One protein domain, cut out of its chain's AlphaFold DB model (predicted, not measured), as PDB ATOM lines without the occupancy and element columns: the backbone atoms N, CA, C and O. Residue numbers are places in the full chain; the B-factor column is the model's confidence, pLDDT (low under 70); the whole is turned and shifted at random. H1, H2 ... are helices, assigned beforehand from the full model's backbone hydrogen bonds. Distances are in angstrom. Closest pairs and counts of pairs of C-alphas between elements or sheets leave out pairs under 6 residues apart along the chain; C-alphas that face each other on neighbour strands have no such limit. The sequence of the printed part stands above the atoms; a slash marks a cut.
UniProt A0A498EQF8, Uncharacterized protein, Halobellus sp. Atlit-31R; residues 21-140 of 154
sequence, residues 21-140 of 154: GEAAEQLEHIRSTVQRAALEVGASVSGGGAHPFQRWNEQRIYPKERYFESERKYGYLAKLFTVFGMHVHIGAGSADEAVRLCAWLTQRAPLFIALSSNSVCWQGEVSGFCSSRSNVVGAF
ATOM      1  N   GLY A  21     113.265  75.562  -4.049       98.06
ATOM      2  CA  GLY A  21     113.502  76.199  -5.349       98.06
ATOM      3  C   GLY A  21     112.288  77.000  -5.814       98.06
ATOM      4  O   GLY A  21     112.412  78.186  -6.105       98.06
ATOM      5  N   GLU A  22     111.103  76.386  -5.748       97.50
ATOM      6  CA  GLU A  22     109.831  77.054  -6.058       97.50
ATOM      7  C   GLU A  22     109.593  78.269  -5.147       97.50
ATOM      8  O   GLU A  22     109.166  79.329  -5.608       97.50
ATOM      9  N   ALA A  23     109.901  78.141  -3.850       96.50
ATOM     10  CA  ALA A  23     109.757  79.236  -2.897       96.50
ATOM     11  C   ALA A  23     110.681  80.414  -3.214       96.50
ATOM     12  O   ALA A  23     110.234  81.561  -3.203       96.50
ATOM     13  N   ALA A  24     111.952  80.143  -3.511       97.31
ATOM     14  CA  ALA A  24     112.927  81.174  -3.838       97.31
ATOM     15  C   ALA A  24     112.524  81.942  -5.107       97.31
ATOM     16  O   ALA A  24     112.512  83.174  -5.100       97.31
ATOM     17  N   GLU A  25     112.127  81.228  -6.161       98.00
ATOM     18  CA  GLU A  25     111.680  81.832  -7.418       98.00
ATOM     19  C   GLU A  25     110.429  82.693  -7.227       98.00
ATOM     20  O   GLU A  25     110.374  83.838  -7.687       98.00
ATOM     21  N   GLN A  26     109.428  82.185  -6.502       97.88
ATOM     22  CA  GLN A  26     108.188  82.925  -6.304       97.88
ATOM     23  C   GLN A  26     108.385  84.150  -5.403       97.88
ATOM     24  O   GLN A  26     107.826  85.210  -5.687       97.88
ATOM     25  N   LEU A  27     109.201  84.048  -4.349       96.31
ATOM     26  CA  LEU A  27     109.527  85.191  -3.493       96.31
ATOM     27  C   LEU A  27     110.291  86.277  -4.260       96.31
ATOM     28  O   LEU A  27     109.993  87.459  -4.089       96.31
ATOM     29  N   GLU A  28     111.220  85.903  -5.143       97.50
ATOM     30  CA  GLU A  28     111.924  86.846  -6.020       97.50
ATOM     31  C   GLU A  28     110.956  87.553  -6.983       97.50
ATOM     32  O   GLU A  28     110.988  88.779  -7.148       97.50
ATOM     33  N   HIS A  29     110.033  86.793  -7.574       97.88
ATOM     34  CA  HIS A  29     109.011  87.336  -8.461       97.88
ATOM     35  C   HIS A  29     108.063  88.307  -7.738       97.88
ATOM     36  O   HIS A  29     107.783  89.401  -8.238       97.88
ATOM     37  N   ILE A  30     107.600  87.943  -6.539       96.62
ATOM     38  CA  ILE A  30     106.762  88.805  -5.698       96.62
ATOM     39  C   ILE A  30     107.526  90.083  -5.344       96.62
ATOM     40  O   ILE A  30     107.003  91.181  -5.542       96.62
ATOM     41  N   ARG A  31     108.773  89.961  -4.870       96.19
ATOM     42  CA  ARG A  31     109.603  91.103  -4.470       96.19
ATOM     43  C   ARG A  31     109.790  92.095  -5.613       96.19
ATOM     44  O   ARG A  31     109.521  93.281  -5.431       96.19
ATOM     45  N   SER A  32     110.218  91.621  -6.782       97.00
ATOM     46  CA  SER A  32     110.456  92.477  -7.952       97.00
ATOM     47  C   SER A  32     109.172  93.152  -8.448       97.00
ATOM     48  O   SER A  32     109.176  94.341  -8.772       97.00
ATOM     49  N   THR A  33     108.047  92.432  -8.435       97.25
ATOM     50  CA  THR A  33     106.739  92.975  -8.829       97.25
ATOM     51  C   THR A  33     106.269  94.070  -7.877       97.25
ATOM     52  O   THR A  33     105.878  95.146  -8.331       97.25
ATOM     53  N   VAL A  34     106.351  93.829  -6.567       96.06
ATOM     54  CA  VAL A  34     105.972  94.802  -5.535       96.06
ATOM     55  C   VAL A  34     106.853  96.045  -5.594       96.06
ATOM     56  O   VAL A  34     106.335  97.155  -5.531       96.06
ATOM     57  N   GLN A  35     108.169  95.880  -5.744       96.56
ATOM     58  CA  GLN A  35     109.094  97.009  -5.853       96.56
ATOM     59  C   GLN A  35     108.770  97.890  -7.062       96.56
ATOM     60  O   GLN A  35     108.689  99.107  -6.920       96.56
ATOM     61  N   ARG A  36     108.525  97.289  -8.232       97.00
ATOM     62  CA  ARG A  36     108.133  98.030  -9.437       97.00
ATOM     63  C   ARG A  36     106.816  98.786  -9.241       97.00
ATOM     64  O   ARG A  36     106.771  99.981  -9.505       97.00
ATOM     65  N   ALA A  37     105.784  98.123  -8.717       96.31
ATOM     66  CA  ALA A  37     104.488  98.754  -8.464       96.31
ATOM     67  C   ALA A  37     104.581  99.897  -7.435       96.31
ATOM     68  O   ALA A  37     103.924 100.923  -7.581       96.31
ATOM     69  N   ALA A  38     105.421  99.752  -6.404       95.88
ATOM     70  CA  ALA A  38     105.659 100.813  -5.431       95.88
ATOM     71  C   ALA A  38     106.332 102.037  -6.073       95.88
ATOM     72  O   ALA A  38     105.925 103.166  -5.802       95.88
ATOM     73  N   LEU A  39     107.310 101.827  -6.960       96.56
ATOM     74  CA  LEU A  39     107.991 102.915  -7.667       96.56
ATOM     75  C   LEU A  39     107.044 103.702  -8.584       96.56
ATOM     76  O   LEU A  39     107.150 104.924  -8.649       96.56
ATOM     77  N   GLU A  40     106.090 103.034  -9.237       97.31
ATOM     78  CA  GLU A  40     105.083 103.681 -10.097       97.31
ATOM     79  C   GLU A  40     104.208 104.698  -9.344       97.31
ATOM     80  O   GLU A  40     103.727 105.660  -9.940       97.31
ATOM     81  N   VAL A  41     104.041 104.528  -8.028       96.31
ATOM     82  CA  VAL A  41     103.285 105.449  -7.163       96.31
ATOM     83  C   VAL A  41     104.183 106.346  -6.301       96.31
ATOM     84  O   VAL A  41     103.703 106.983  -5.364       96.31
ATOM     85  N   GLY A  42     105.488 106.402  -6.593       96.81
ATOM     86  CA  GLY A  42     106.451 107.221  -5.849       96.81
ATOM     87  C   GLY A  42     106.747 106.714  -4.433       96.81
ATOM     88  O   GLY A  42     107.168 107.488  -3.577       96.81
ATOM     89  N   ALA A  43     106.514 105.426  -4.172       95.62
ATOM     90  CA  ALA A  43     106.774 104.773  -2.897       95.62
ATOM     91  C   ALA A  43     107.975 103.815  -2.980       95.62
ATOM     92  O   ALA A  43     108.543 103.536  -4.035       95.62
ATOM     93  N   SER A  44     108.377 103.289  -1.828       94.69
ATOM     94  CA  SER A  44     109.375 102.226  -1.712       94.69
ATOM     95  C   SER A  44     108.937 101.236  -0.643       94.69
ATOM     96  O   SER A  44     108.224 101.599   0.292       94.69
ATOM     97  N   VAL A  45     109.360  99.981  -0.780       94.00
ATOM     98  CA  VAL A  45     109.041  98.905   0.165       94.00
ATOM     99  C   VAL A  45     110.322  98.436   0.832       94.00
ATOM    100  O   VAL A  45     111.341  98.235   0.173       94.00
ATOM    101  N   SER A  46     110.257  98.246   2.144       93.62
ATOM    102  CA  SER A  46     111.340  97.683   2.945       93.62
ATOM    103  C   SER A  46     110.781  96.633   3.901       93.62
ATOM    104  O   SER A  46     109.599  96.663   4.240       93.62
ATOM    105  N   GLY A  47     111.625  95.672   4.280       93.56
ATOM    106  CA  GLY A  47     111.317  94.718   5.344       93.56
ATOM    107  C   GLY A  47     111.714  95.250   6.723       93.56
ATOM    108  O   GLY A  47     111.938  96.443   6.907       93.56
ATOM    109  N   GLY A  48     111.875  94.333   7.678       95.50
ATOM    110  CA  GLY A  48     112.236  94.645   9.064       95.50
ATOM    111  C   GLY A  48     111.039  94.535  10.003       95.50
ATOM    112  O   GLY A  48     109.916  94.839   9.626       95.50
ATOM    113  N   GLY A  49     111.262  94.068  11.228       96.19
ATOM    114  CA  GLY A  49     110.182  93.692  12.142       96.19
ATOM    115  C   GLY A  49     109.381  94.871  12.695       96.19
ATOM    116  O   GLY A  49     108.238  94.700  13.110       96.19
ATOM    117  N   ALA A  50     109.965  96.067  12.691       96.12
ATOM    118  CA  ALA A  50     109.330  97.304  13.113       96.12
ATOM    119  C   ALA A  50     109.976  98.481  12.382       96.12
ATOM    120  O   ALA A  50     111.192  98.502  12.179       96.12
ATOM    121  N   HIS A  51     109.172  99.475  12.014       96.12
ATOM    122  CA  HIS A  51     109.701 100.679  11.391       96.12
ATOM    123  C   HIS A  51     110.461 101.523  12.436       96.12
ATOM    124  O   HIS A  51     109.908 101.797  13.506       96.12
ATOM    125  N   PRO A  52     111.702 101.968  12.160       95.81
ATOM    126  CA  PRO A  52     112.613 102.478  13.188       95.81
ATOM    127  C   PRO A  52     112.108 103.727  13.920       95.81
ATOM    128  O   PRO A  52     112.375 103.889  15.108       95.81
ATOM    129  N   PHE A  53     111.357 104.589  13.233       95.75
ATOM    130  CA  PHE A  53     110.900 105.883  13.754       95.75
ATOM    131  C   PHE A  53     109.403 106.144  13.575       95.75
ATOM    132  O   PHE A  53     108.953 107.271  13.766       95.75
ATOM    133  N   GLN A  54     108.610 105.127  13.211       93.75
ATOM    134  CA  GLN A  54     107.157 105.326  13.164       93.75
ATOM    135  C   GLN A  54     106.632 105.627  14.566       93.75
ATOM    136  O   GLN A  54     107.189 105.126  15.540       93.75
ATOM    137  N   ARG A  55     105.509 106.332  14.676       94.69
ATOM    138  CA  ARG A  55     104.777 106.463  15.939       94.69
ATOM    139  C   ARG A  55     103.445 105.743  15.833       94.69
ATOM    140  O   ARG A  55     102.753 105.868  14.821       94.69
ATOM    141  N   TRP A  56     103.091 104.965  16.855       91.38
ATOM    142  CA  TRP A  56     101.884 104.128  16.819       91.38
ATOM    143  C   TRP A  56     100.610 104.978  16.727       91.38
ATOM    144  O   TRP A  56      99.674 104.632  16.016       91.38
ATOM    145  N   ASN A  57     100.575 106.130  17.395       92.44
ATOM    146  CA  ASN A  57      99.413 107.019  17.423       92.44
ATOM    147  C   ASN A  57      99.145 107.707  16.074       92.44
ATOM    148  O   ASN A  57      98.018 108.133  15.826       92.44
ATOM    149  N   GLU A  58     100.152 107.780  15.203       94.00
ATOM    150  CA  GLU A  58     100.061 108.328  13.846       94.00
ATOM    151  C   GLU A  58      99.619 107.274  12.812       94.00
ATOM    152  O   GLU A  58      99.282 107.624  11.679       94.00
ATOM    153  N   GLN A  59      99.579 105.988  13.190       92.38
ATOM    154  CA  GLN A  59      99.154 104.919  12.290       92.38
ATOM    155  C   GLN A  59      97.654 104.985  12.004       92.38
ATOM    156  O   GLN A  59      96.819 105.235  12.882       92.38
ATOM    157  N   ARG A  60      97.316 104.735  10.739       92.06
ATOM    158  CA  ARG A  60      95.944 104.750  10.233       92.06
ATOM    159  C   ARG A  60      95.457 103.323  10.060       92.06
ATOM    160  O   ARG A  60      96.071 102.545   9.327       92.06
ATOM    161  N   ILE A  61      94.343 103.010  10.713       91.56
ATOM    162  CA  ILE A  61      93.635 101.749  10.518       91.56
ATOM    163  C   ILE A  61      93.049 101.736   9.104       91.56
ATOM    164  O   ILE A  61      92.459 102.722   8.655       91.56
ATOM    165  N   TYR A  62      93.239 100.633   8.388       91.44
ATOM    166  CA  TYR A  62      92.668 100.448   7.063       91.44
ATOM    167  C   TYR A  62      91.131 100.421   7.166       91.44
ATOM    168  O   TYR A  62      90.603  99.717   8.031       91.44
ATOM    169  N   PRO A  63      90.388 101.141   6.301       91.19
ATOM    170  CA  PRO A  63      88.947 101.349   6.459       91.19
ATOM    171  C   PRO A  63      88.131 100.100   6.081       91.19
ATOM    172  O   PRO A  63      87.504 100.031   5.025       91.19
ATOM    173  N   LYS A  64      88.154  99.082   6.944       91.25
ATOM    174  CA  LYS A  64      87.395  97.834   6.814       91.25
ATOM    175  C   LYS A  64      86.821  97.452   8.175       91.25
ATOM    176  O   LYS A  64      87.552  97.457   9.161       91.25
ATOM    177  N   GLU A  65      85.551  97.049   8.216       90.62
ATOM    178  CA  GLU A  65      84.817  96.848   9.479       90.62
ATOM    179  C   GLU A  65      85.540  95.926  10.475       90.62
ATOM    180  O   GLU A  65      85.708  96.292  11.634       90.62
ATOM    181  N   ARG A  66      86.099  94.800  10.006       90.62
ATOM    182  CA  ARG A  66      86.877  93.866  10.847       90.62
ATOM    183  C   ARG A  66      88.033  94.525  11.621       90.62
ATOM    184  O   ARG A  66      88.441  94.054  12.682       90.62
ATOM    185  N   TYR A  67      88.607  95.596  11.076       90.19
ATOM    186  CA  TYR A  67      89.712  96.319  11.700       90.19
ATOM    187  C   TYR A  67      89.229  97.367  12.691       90.19
ATOM    188  O   TYR A  67      89.860  97.533  13.733       90.19
ATOM    189  N   PHE A  68      88.073  97.982  12.450       91.44
ATOM    190  CA  PHE A  68      87.415  98.808  13.461       91.44
ATOM    191  C   PHE A  68      86.912  97.973  14.637       91.44
ATOM    192  O   PHE A  68      87.011  98.410  15.777       91.44
ATOM    193  N   GLU A  69      86.452  96.743  14.407       92.12
ATOM    194  CA  GLU A  69      86.177  95.791  15.490       92.12
ATOM    195  C   GLU A  69      87.429  95.512  16.329       92.12
ATOM    196  O   GLU A  69      87.364  95.512  17.558       92.12
ATOM    197  N   SER A  70      88.579  95.331  15.673       89.75
ATOM    198  CA  SER A  70      89.866  95.131  16.347       89.75
ATOM    199  C   SER A  70      90.291  96.366  17.150       89.75
ATOM    200  O   SER A  70      90.718  96.227  18.293       89.75
ATOM    201  N   GLU A  71      90.119  97.572  16.602       90.94
ATOM    202  CA  GLU A  71      90.372  98.836  17.307       90.94
ATOM    203  C   GLU A  71      89.437  99.021  18.507       90.94
ATOM    204  O   GLU A  71      89.901  99.345  19.597       90.94
ATOM    205  N   ARG A  72      88.137  98.737  18.366       94.00
ATOM    206  CA  ARG A  72      87.182  98.791  19.486       94.00
ATOM    207  C   ARG A  72      87.529  97.785  20.584       94.00
ATOM    208  O   ARG A  72      87.398  98.104  21.761       94.00
ATOM    209  N   LYS A  73      87.974  96.582  20.208       92.81
ATOM    210  CA  LYS A  73      88.312  95.508  21.150       92.81
ATOM    211  C   LYS A  73      89.633  95.748  21.881       92.81
ATOM    212  O   LYS A  73      89.720  95.476  23.074       92.81
ATOM    213  N   TYR A  74      90.661  96.205  21.169       91.81
ATOM    214  CA  TYR A  74      92.030  96.278  21.689       91.81
ATOM    215  C   TYR A  74      92.521  97.713  21.943       91.81
ATOM    216  O   TYR A  74      93.611  97.909  22.483       91.81
ATOM    217  N   GLY A  75      91.733  98.727  21.583       92.00
ATOM    218  CA  GLY A  75      92.074 100.134  21.757       92.00
ATOM    219  C   GLY A  75      93.377 100.496  21.047       92.00
ATOM    220  O   GLY A  75      93.600 100.146  19.887       92.00
ATOM    221  N   TYR A  76      94.274 101.173  21.769       89.94
ATOM    222  CA  TYR A  76      95.559 101.631  21.230       89.94
ATOM    223  C   TYR A  76      96.445 100.491  20.700       89.94
ATOM    224  O   TYR A  76      97.258 100.723  19.803       89.94
ATOM    225  N   LEU A  77      96.269  99.259  21.197       91.25
ATOM    226  CA  LEU A  77      97.045  98.105  20.746       91.25
ATOM    227  C   LEU A  77      96.831  97.828  19.254       91.25
ATOM    228  O   LEU A  77      97.784  97.475  18.570       91.25
ATOM    229  N   ALA A  78      95.632  98.068  18.709       91.25
ATOM    230  CA  ALA A  78      95.363  97.861  17.283       91.25
ATOM    231  C   ALA A  78      96.287  98.696  16.379       91.25
ATOM    232  O   ALA A  78      96.726  98.221  15.335       91.25
ATOM    233  N   LYS A  79      96.633  99.914  16.811       90.00
ATOM    234  CA  LYS A  79      97.605 100.778  16.126       90.00
ATOM    235  C   LYS A  79      99.052 100.444  16.482       90.00
ATOM    236  O   LYS A  79      99.950 100.635  15.668       90.00
ATOM    237  N   LEU A  80      99.288  99.931  17.690       90.25
ATOM    238  CA  LEU A  80     100.597  99.421  18.097       90.25
ATOM    239  C   LEU A  80     101.034  98.235  17.219       90.25
ATOM    240  O   LEU A  80     102.226  98.063  16.986       90.25
ATOM    241  N   PHE A  81     100.078  97.468  16.681       86.50
ATOM    242  CA  PHE A  81     100.318  96.299  15.827       86.50
ATOM    243  C   PHE A  81     100.857  96.600  14.424       86.50
ATOM    244  O   PHE A  81     100.942  95.689  13.604       86.50
ATOM    245  N   THR A  82     101.257  97.837  14.117       90.94
ATOM    246  CA  THR A  82     102.030  98.125  12.901       90.94
ATOM    247  C   THR A  82     103.460  97.600  13.052       90.94
ATOM    248  O   THR A  82     104.430  98.343  13.152       90.94
ATOM    249  N   VAL A  83     103.597  96.286  13.114       94.69
ATOM    250  CA  VAL A  83     104.858  95.552  13.117       94.69
ATOM    251  C   VAL A  83     104.777  94.476  12.052       94.69
ATOM    252  O   VAL A  83     103.703  93.958  11.760       94.69
ATOM    253  N   PHE A  84     105.905  94.137  11.448       95.75
ATOM    254  CA  PHE A  84     105.921  93.334  10.230       95.75
ATOM    255  C   PHE A  84     106.476  91.949  10.538       95.75
ATOM    256  O   PHE A  84     107.451  91.805  11.272       95.75
ATOM    257  N   GLY A  85     105.823  90.904  10.041       94.88
ATOM    258  CA  GLY A  85     106.212  89.516  10.269       94.88
ATOM    259  C   GLY A  85     106.421  88.769   8.964       94.88
ATOM    260  O   GLY A  85     105.791  89.076   7.959       94.88
ATOM    261  N   MET A  86     107.286  87.760   9.006       95.19
ATOM    262  CA  MET A  86     107.287  86.689   8.017       95.19
ATOM    263  C   MET A  86     106.551  85.502   8.630       95.19
ATOM    264  O   MET A  86     106.930  85.033   9.706       95.19
ATOM    265  N   HIS A  87     105.509  85.025   7.959       96.00
ATOM    266  CA  HIS A  87     104.750  83.853   8.380       96.00
ATOM    267  C   HIS A  87     105.031  82.700   7.417       96.00
ATOM    268  O   HIS A  87     105.023  82.882   6.201       96.00
ATOM    269  N   VAL A  88     105.303  81.517   7.967       95.44
ATOM    270  CA  VAL A  88     105.532  80.291   7.197       95.44
ATOM    271  C   VAL A  88     104.431  79.305   7.554       95.44
ATOM    272  O   VAL A  88     104.267  78.952   8.722       95.44
ATOM    273  N   HIS A  89     103.681  78.868   6.547       95.75
ATOM    274  CA  HIS A  89     102.621  77.879   6.697       95.75
ATOM    275  C   HIS A  89     103.150  76.506   6.284       95.75
ATOM    276  O   HIS A  89     103.672  76.348   5.183       95.75
ATOM    277  N   ILE A  90     103.011  75.518   7.167       95.12
ATOM    278  CA  ILE A  90     103.451  74.140   6.928       95.12
ATOM    279  C   ILE A  90     102.211  73.249   6.915       95.12
ATOM    280  O   ILE A  90     101.448  73.237   7.880       95.12
ATOM    281  N   GLY A  91     102.001  72.526   5.815       95.50
ATOM    282  CA  GLY A  91     100.931  71.536   5.717       95.50
ATOM    283  C   GLY A  91     101.206  70.331   6.620       95.50
ATOM    284  O   GLY A  91     102.332  69.844   6.667       95.50
ATOM    285  N   ALA A  92     100.175  69.849   7.314       96.44
ATOM    286  CA  ALA A  92     100.210  68.634   8.129       96.44
ATOM    287  C   ALA A  92      99.205  67.611   7.581       96.44
ATOM    288  O   ALA A  92      98.171  67.993   7.029       96.44
ATOM    289  N   GLY A  93      99.485  66.316   7.739       96.25
ATOM    290  CA  GLY A  93      98.631  65.236   7.239       96.25
ATOM    291  C   GLY A  93      97.353  65.015   8.053       96.25
ATOM    292  O   GLY A  93      96.418  64.380   7.571       96.25
ATOM    293  N   SER A  94      97.277  65.540   9.280       97.50
ATOM    294  CA  SER A  94      96.077  65.494  10.126       97.50
ATOM    295  C   SER A  94      96.032  66.652  11.125       97.50
ATOM    296  O   SER A  94      97.038  67.315  11.385       97.50
ATOM    297  N   ALA A  95      94.866  66.871  11.734       96.69
ATOM    298  CA  ALA A  95      94.682  67.907  12.745       96.69
ATOM    299  C   ALA A  95      95.533  67.660  14.009       96.69
ATOM    300  O   ALA A  95      96.188  68.574  14.506       96.69
ATOM    301  N   ASP A  96      95.615  66.413  14.481       96.44
ATOM    302  CA  ASP A  96      96.477  66.064  15.619       96.44
ATOM    303  C   ASP A  96      97.967  66.214  15.288       96.44
ATOM    304  O   ASP A  96      98.774  66.576  16.146       96.44
ATOM    305  N   GLU A  97      98.358  65.944  14.041       96.44
ATOM    306  CA  GLU A  97      99.722  66.209  13.588       96.44
ATOM    307  C   GLU A  97     100.031  67.706  13.593       96.44
ATOM    308  O   GLU A  97     101.103  68.087  14.060       96.44
ATOM    309  N   ALA A  98      99.085  68.554  13.178       95.94
ATOM    310  CA  ALA A  98      99.234  70.003  13.274       95.94
ATOM    311  C   ALA A  98      99.440  70.456  14.730       95.94
ATOM    312  O   ALA A  98     100.350  71.237  14.996       95.94
ATOM    313  N   VAL A  99      98.678  69.917  15.691       95.75
ATOM    314  CA  VAL A  99      98.851  70.232  17.125       95.75
ATOM    315  C   VAL A  99     100.240  69.837  17.628       95.75
ATOM    316  O   VAL A  99     100.894  70.621  18.322       95.75
ATOM    317  N   ARG A 100     100.731  68.648  17.252       94.19
ATOM    318  CA  ARG A 100     102.084  68.192  17.612       94.19
ATOM    319  C   ARG A 100     103.173  69.050  16.969       94.19
ATOM    320  O   ARG A 100     104.148  69.390  17.641       94.19
ATOM    321  N   LEU A 101     103.007  69.420  15.699       95.00
ATOM    322  CA  LEU A 101     103.942  70.283  14.979       95.00
ATOM    323  C   LEU A 101     104.000  71.679  15.608       95.00
ATOM    324  O   LEU A 101     105.093  72.180  15.873       95.00
ATOM    325  N   CYS A 102     102.846  72.272  15.922       94.75
ATOM    326  CA  CYS A 102     102.765  73.551  16.619       94.75
ATOM    327  C   CYS A 102     103.470  73.491  17.979       94.75
ATOM    328  O   CYS A 102     104.290  74.364  18.270       94.75
ATOM    329  N   ALA A 103     103.262  72.436  18.774       93.56
ATOM    330  CA  ALA A 103     103.949  72.274  20.057       93.56
ATOM    331  C   ALA A 103     105.477  72.160  19.886       93.56
ATOM    332  O   ALA A 103     106.244  72.769  20.639       93.56
ATOM    333  N   TRP A 104     105.936  71.421  18.872       93.19
ATOM    334  CA  TRP A 104     107.358  71.245  18.567       93.19
ATOM    335  C   TRP A 104     108.037  72.540  18.089       93.19
ATOM    336  O   TRP A 104     109.161  72.838  18.511       93.19
ATOM    337  N   LEU A 105     107.355  73.317  17.239       94.31
ATOM    338  CA  LEU A 105     107.813  74.622  16.749       94.31
ATOM    339  C   LEU A 105     107.810  75.671  17.860       94.31
ATOM    340  O   LEU A 105     108.763  76.435  17.980       94.31
ATOM    341  N   THR A 106     106.784  75.666  18.711       93.12
ATOM    342  CA  THR A 106     106.653  76.574  19.856       93.12
ATOM    343  C   THR A 106     107.872  76.501  20.777       93.12
ATOM    344  O   THR A 106     108.432  77.530  21.146       93.12
ATOM    345  N   GLN A 107     108.360  75.292  21.075       91.69
ATOM    346  CA  GLN A 107     109.571  75.100  21.886       91.69
ATOM    347  C   GLN A 107     110.844  75.669  21.233       91.69
ATOM    348  O   GLN A 107     111.821  75.952  21.922       91.69
ATOM    349  N   ARG A 108     110.847  75.843  19.906       94.69
ATOM    350  CA  ARG A 108     111.976  76.362  19.111       94.69
ATOM    351  C   ARG A 108     111.807  77.823  18.710       94.69
ATOM    352  O   ARG A 108     112.726  78.389  18.123       94.69
ATOM    353  N   ALA A 109     110.683  78.450  19.058       93.81
ATOM    354  CA  ALA A 109     110.406  79.846  18.742       93.81
ATOM    355  C   ALA A 109     111.554  80.804  19.125       93.81
ATOM    356  O   ALA A 109     111.880  81.656  18.296       93.81
ATOM    357  N   PRO A 110     112.250  80.654  20.277       94.69
ATOM    358  CA  PRO A 110     113.383  81.522  20.606       94.69
ATOM    359  C   PRO A 110     114.517  81.496  19.570       94.69
ATOM    360  O   PRO A 110     115.097  82.540  19.282       94.69
ATOM    361  N   LEU A 111     114.802  80.338  18.959       96.94
ATOM    362  CA  LEU A 111     115.840  80.213  17.927       96.94
ATOM    363  C   LEU A 111     115.432  80.938  16.642       96.94
ATOM    364  O   LEU A 111     116.232  81.669  16.063       96.94
ATOM    365  N   PHE A 112     114.177  80.780  16.218       95.81
ATOM    366  CA  PHE A 112     113.662  81.484  15.045       95.81
ATOM    367  C   PHE A 112     113.633  82.997  15.265       95.81
ATOM    368  O   PHE A 112     114.017  83.745  14.369       95.81
ATOM    369  N   ILE A 113     113.249  83.458  16.460       95.88
ATOM    370  CA  ILE A 113     113.289  84.882  16.821       95.88
ATOM    371  C   ILE A 113     114.726  85.408  16.769       95.88
ATOM    372  O   ILE A 113     114.952  86.465  16.189       95.88
ATOM    373  N   ALA A 114     115.694  84.678  17.326       96.94
ATOM    374  CA  ALA A 114     117.096  85.091  17.319       96.94
ATOM    375  C   ALA A 114     117.675  85.186  15.895       96.94
ATOM    376  O   ALA A 114     118.341  86.162  15.572       96.94
ATOM    377  N   LEU A 115     117.390  84.209  15.028       97.69
ATOM    378  CA  LEU A 115     117.900  84.189  13.650       97.69
ATOM    379  C   LEU A 115     117.226  85.222  12.738       97.69
ATOM    380  O   LEU A 115     117.835  85.676  11.774       97.69
ATOM    381  N   SER A 116     115.974  85.586  13.022       97.00
ATOM    382  CA  SER A 116     115.193  86.528  12.207       97.00
ATOM    383  C   SER A 116     115.140  87.949  12.774       97.00
ATOM    384  O   SER A 116     114.477  88.812  12.197       97.00
ATOM    385  N   SER A 117     115.822  88.220  13.893       96.94
ATOM    386  CA  SER A 117     115.746  89.512  14.572       96.94
ATOM    387  C   SER A 117     116.268  90.644  13.684       96.94
ATOM    388  O   SER A 117     117.423  90.635  13.264       96.94
ATOM    389  N   ASN A 118     115.413  91.624  13.400       97.25
ATOM    390  CA  ASN A 118     115.701  92.716  12.469       97.25
ATOM    391  C   ASN A 118     114.942  94.008  12.837       97.25
ATOM    392  O   ASN A 118     114.465  94.732  11.964       97.25
ATOM    393  N   SER A 119     114.768  94.277  14.137       97.56
ATOM    394  CA  SER A 119     114.034  95.454  14.631       97.56
ATOM    395  C   SER A 119     114.687  96.044  15.881       97.56
ATOM    396  O   SER A 119     114.162  95.957  16.984       97.56
ATOM    397  N   VAL A 120     115.869  96.638  15.708       97.44
ATOM    398  CA  VAL A 120     116.656  97.193  16.826       97.44
ATOM    399  C   VAL A 120     116.113  98.520  17.363       97.44
ATOM    400  O   VAL A 120     116.271  98.829  18.547       97.44
ATOM    401  N   CYS A 121     115.434  99.291  16.511       96.88
ATOM    402  CA  CYS A 121     114.836 100.576  16.867       96.88
ATOM    403  C   CYS A 121     113.322 100.459  17.085       96.88
ATOM    404  O   CYS A 121     112.666  99.557  16.553       96.88
ATOM    405  N   TRP A 122     112.762 101.394  17.851       95.88
ATOM    406  CA  TRP A 122     111.322 101.566  18.032       95.88
ATOM    407  C   TRP A 122     110.995 103.027  18.349       95.88
ATOM    408  O   TRP A 122     111.565 103.599  19.271       95.88
ATOM    409  N   GLN A 123     110.064 103.627  17.601       95.25
ATOM    410  CA  GLN A 123     109.608 105.014  17.792       95.25
ATOM    411  C   GLN A 123     110.718 106.078  17.862       95.25
ATOM    412  O   GLN A 123     110.564 107.099  18.526       95.25
ATOM    413  N   GLY A 124     111.810 105.865  17.128       96.56
ATOM    414  CA  GLY A 124     112.933 106.797  17.019       96.56
ATOM    415  C   GLY A 124     114.082 106.484  17.971       96.56
ATOM    416  O   GLY A 124     115.138 107.090  17.849       96.56
ATOM    417  N   GLU A 125     113.905 105.502  18.855       97.12
ATOM    418  CA  GLU A 125     114.872 105.151  19.889       97.12
ATOM    419  C   GLU A 125     115.525 103.795  19.619       97.12
ATOM    420  O   GLU A 125     114.901 102.871  19.083       97.12
ATOM    421  N   VAL A 126     116.778 103.644  20.052       97.56
ATOM    422  CA  VAL A 126     117.421 102.327  20.150       97.56
ATOM    423  C   VAL A 126     116.757 101.577  21.299       97.56
ATOM    424  O   VAL A 126     116.863 101.970  22.457       97.56
ATOM    425  N   SER A 127     116.063 100.484  20.989       96.31
ATOM    426  CA  SER A 127     115.179  99.820  21.955       96.31
ATOM    427  C   SER A 127     115.912  99.014  23.035       96.31
ATOM    428  O   SER A 127     115.300  98.637  24.030       96.31
ATOM    429  N   GLY A 128     117.193  98.694  22.821       97.31
ATOM    430  CA  GLY A 128     117.950  97.740  23.640       97.31
ATOM    431  C   GLY A 128     117.675  96.265  23.312       97.31
ATOM    432  O   GLY A 128     118.284  95.385  23.914       97.31
ATOM    433  N   PHE A 129     116.802  95.976  22.339       97.06
ATOM    434  CA  PHE A 129     116.480  94.623  21.882       97.06
ATOM    435  C   PHE A 129     116.923  94.409  20.435       97.06
ATOM    436  O   PHE A 129     116.843  95.318  19.616       97.06
ATOM    437  N   CYS A 130     117.291  93.175  20.080       97.25
ATOM    438  CA  CYS A 130     117.468  92.796  18.672       97.25
ATOM    439  C   CYS A 130     116.121  92.699  17.923       97.25
ATOM    440  O   CYS A 130     116.056  92.875  16.704       97.25
ATOM    441  N   SER A 131     115.038  92.415  18.659       97.44
ATOM    442  CA  SER A 131     113.669  92.312  18.145       97.44
ATOM    443  C   SER A 131     112.689  93.105  19.015       97.44
ATOM    444  O   SER A 131     112.038  92.547  19.900       97.44
ATOM    445  N   SER A 132     112.554  94.408  18.759       96.38
ATOM    446  CA  SER A 132     111.518  95.243  19.381       96.38
ATOM    447  C   SER A 132     110.109  94.785  18.986       96.38
ATOM    448  O   SER A 132     109.184  94.848  19.799       96.38
ATOM    449  N   ARG A 133     109.962  94.207  17.782       96.19
ATOM    450  CA  ARG A 133     108.735  93.551  17.306       96.19
ATOM    451  C   ARG A 133     108.170  92.566  18.324       96.19
ATOM    452  O   ARG A 133     106.967  92.569  18.571       96.19
ATOM    453  N   SER A 134     109.015  91.701  18.887       94.62
ATOM    454  CA  SER A 134     108.558  90.650  19.804       94.62
ATOM    455  C   SER A 134     107.890  91.237  21.050       94.62
ATOM    456  O   SER A 134     106.884  90.703  21.507       94.62
ATOM    457  N   ASN A 135     108.387  92.374  21.543       93.12
ATOM    458  CA  ASN A 135     107.814  93.072  22.695       93.12
ATOM    459  C   ASN A 135     106.458  93.703  22.356       93.12
ATOM    460  O   ASN A 135     105.525  93.622  23.149       93.12
ATOM    461  N   VAL A 136     106.335  94.290  21.160       93.31
ATOM    462  CA  VAL A 136     105.073  94.860  20.671       93.31
ATOM    463  C   VAL A 136     103.995  93.785  20.545       93.31
ATOM    464  O   VAL A 136     102.880  93.969  21.032       93.31
ATOM    465  N   VAL A 137     104.328  92.640  19.942       92.88
ATOM    466  CA  VAL A 137     103.403  91.502  19.834       92.88
ATOM    467  C   VAL A 137     103.045  90.957  21.220       92.88
ATOM    468  O   VAL A 137     101.884  90.643  21.463       92.88
ATOM    469  N   GLY A 138     104.012  90.904  22.143       93.06
ATOM    470  CA  GLY A 138     103.818  90.437  23.519       93.06
ATOM    471  C   GLY A 138     102.833  91.263  24.357       93.06
ATOM    472  O   GLY A 138     102.348  90.779  25.374       93.06
ATOM    473  N   ALA A 139     102.491  92.487  23.939       91.38
ATOM    474  CA  ALA A 139     101.486  93.306  24.619       91.38
ATOM    475  C   ALA A 139     100.040  92.824  24.378       91.38
ATOM    476  O   ALA A 139      99.114  93.285  25.048       91.38
ATOM    477  N   PHE A 140      99.816  91.919  23.418       89.75
ATOM    478  CA  PHE A 140      98.480  91.434  23.085       89.75
ATOM    479  C   PHE A 140      98.002  90.356  24.069       89.75
ATOM    480  O   PHE A 140      98.755  89.418  24.336       89.75
TER     481      PHE A 140
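This is residues 21 to 140 of the 154 residues of an uncharacterized protein of Halobellus sp. Atlit-31R (UniProt A0A498EQF8). The long helix H1 stands off to one side of a loose, open group of loops and five shorter helices, H2 to H6. H2 with H3 and H4 with H5 make two separate arms of that group, and H6 lies nearer its middle. The 120 printed residues, all helix by class, have six named helices, H1 to H6 in order, and no named strand; the whole is loose, with radius of gyration of the C-alphas 17.2 A and spans 43 by 36 by 35 A.

H1, residues 21 to 40, runs 29.1 A from C-alpha 21 at (113.502, 76.199, -5.349). H2 is residues 65 to 74, 14.2 A; H3 77 to 80; H4 95 to 106, 16.4 A; H5 109 to 116; H6 132 to 138, ending with C-alpha 138 at (103.818, 90.437, 23.519).

H1 is apart from H2, H3, H4, H5 and H6. H2 and H3 touch only at the corner, the closest C-alphas being Glu 71 and Ala 78, 5.1 A. H3 and H6 are close but not clearly touching, C-alphas of Leu 80 and Val 136 6.9 A apart. H4 and H5 meet only through their link. Every O i to N i+4 pair is within hydrogen-bond range in H1, H2, H4, H5 and H6; H3 is too short for one.

The C-alphas of Gly 42 and Asp 96 are farthest apart, 47.5 A. The printed part has no cut. Links H1 to H2, H3 to H4 and H5 to H6 are long. No printed residue is under 70 in pLDDT.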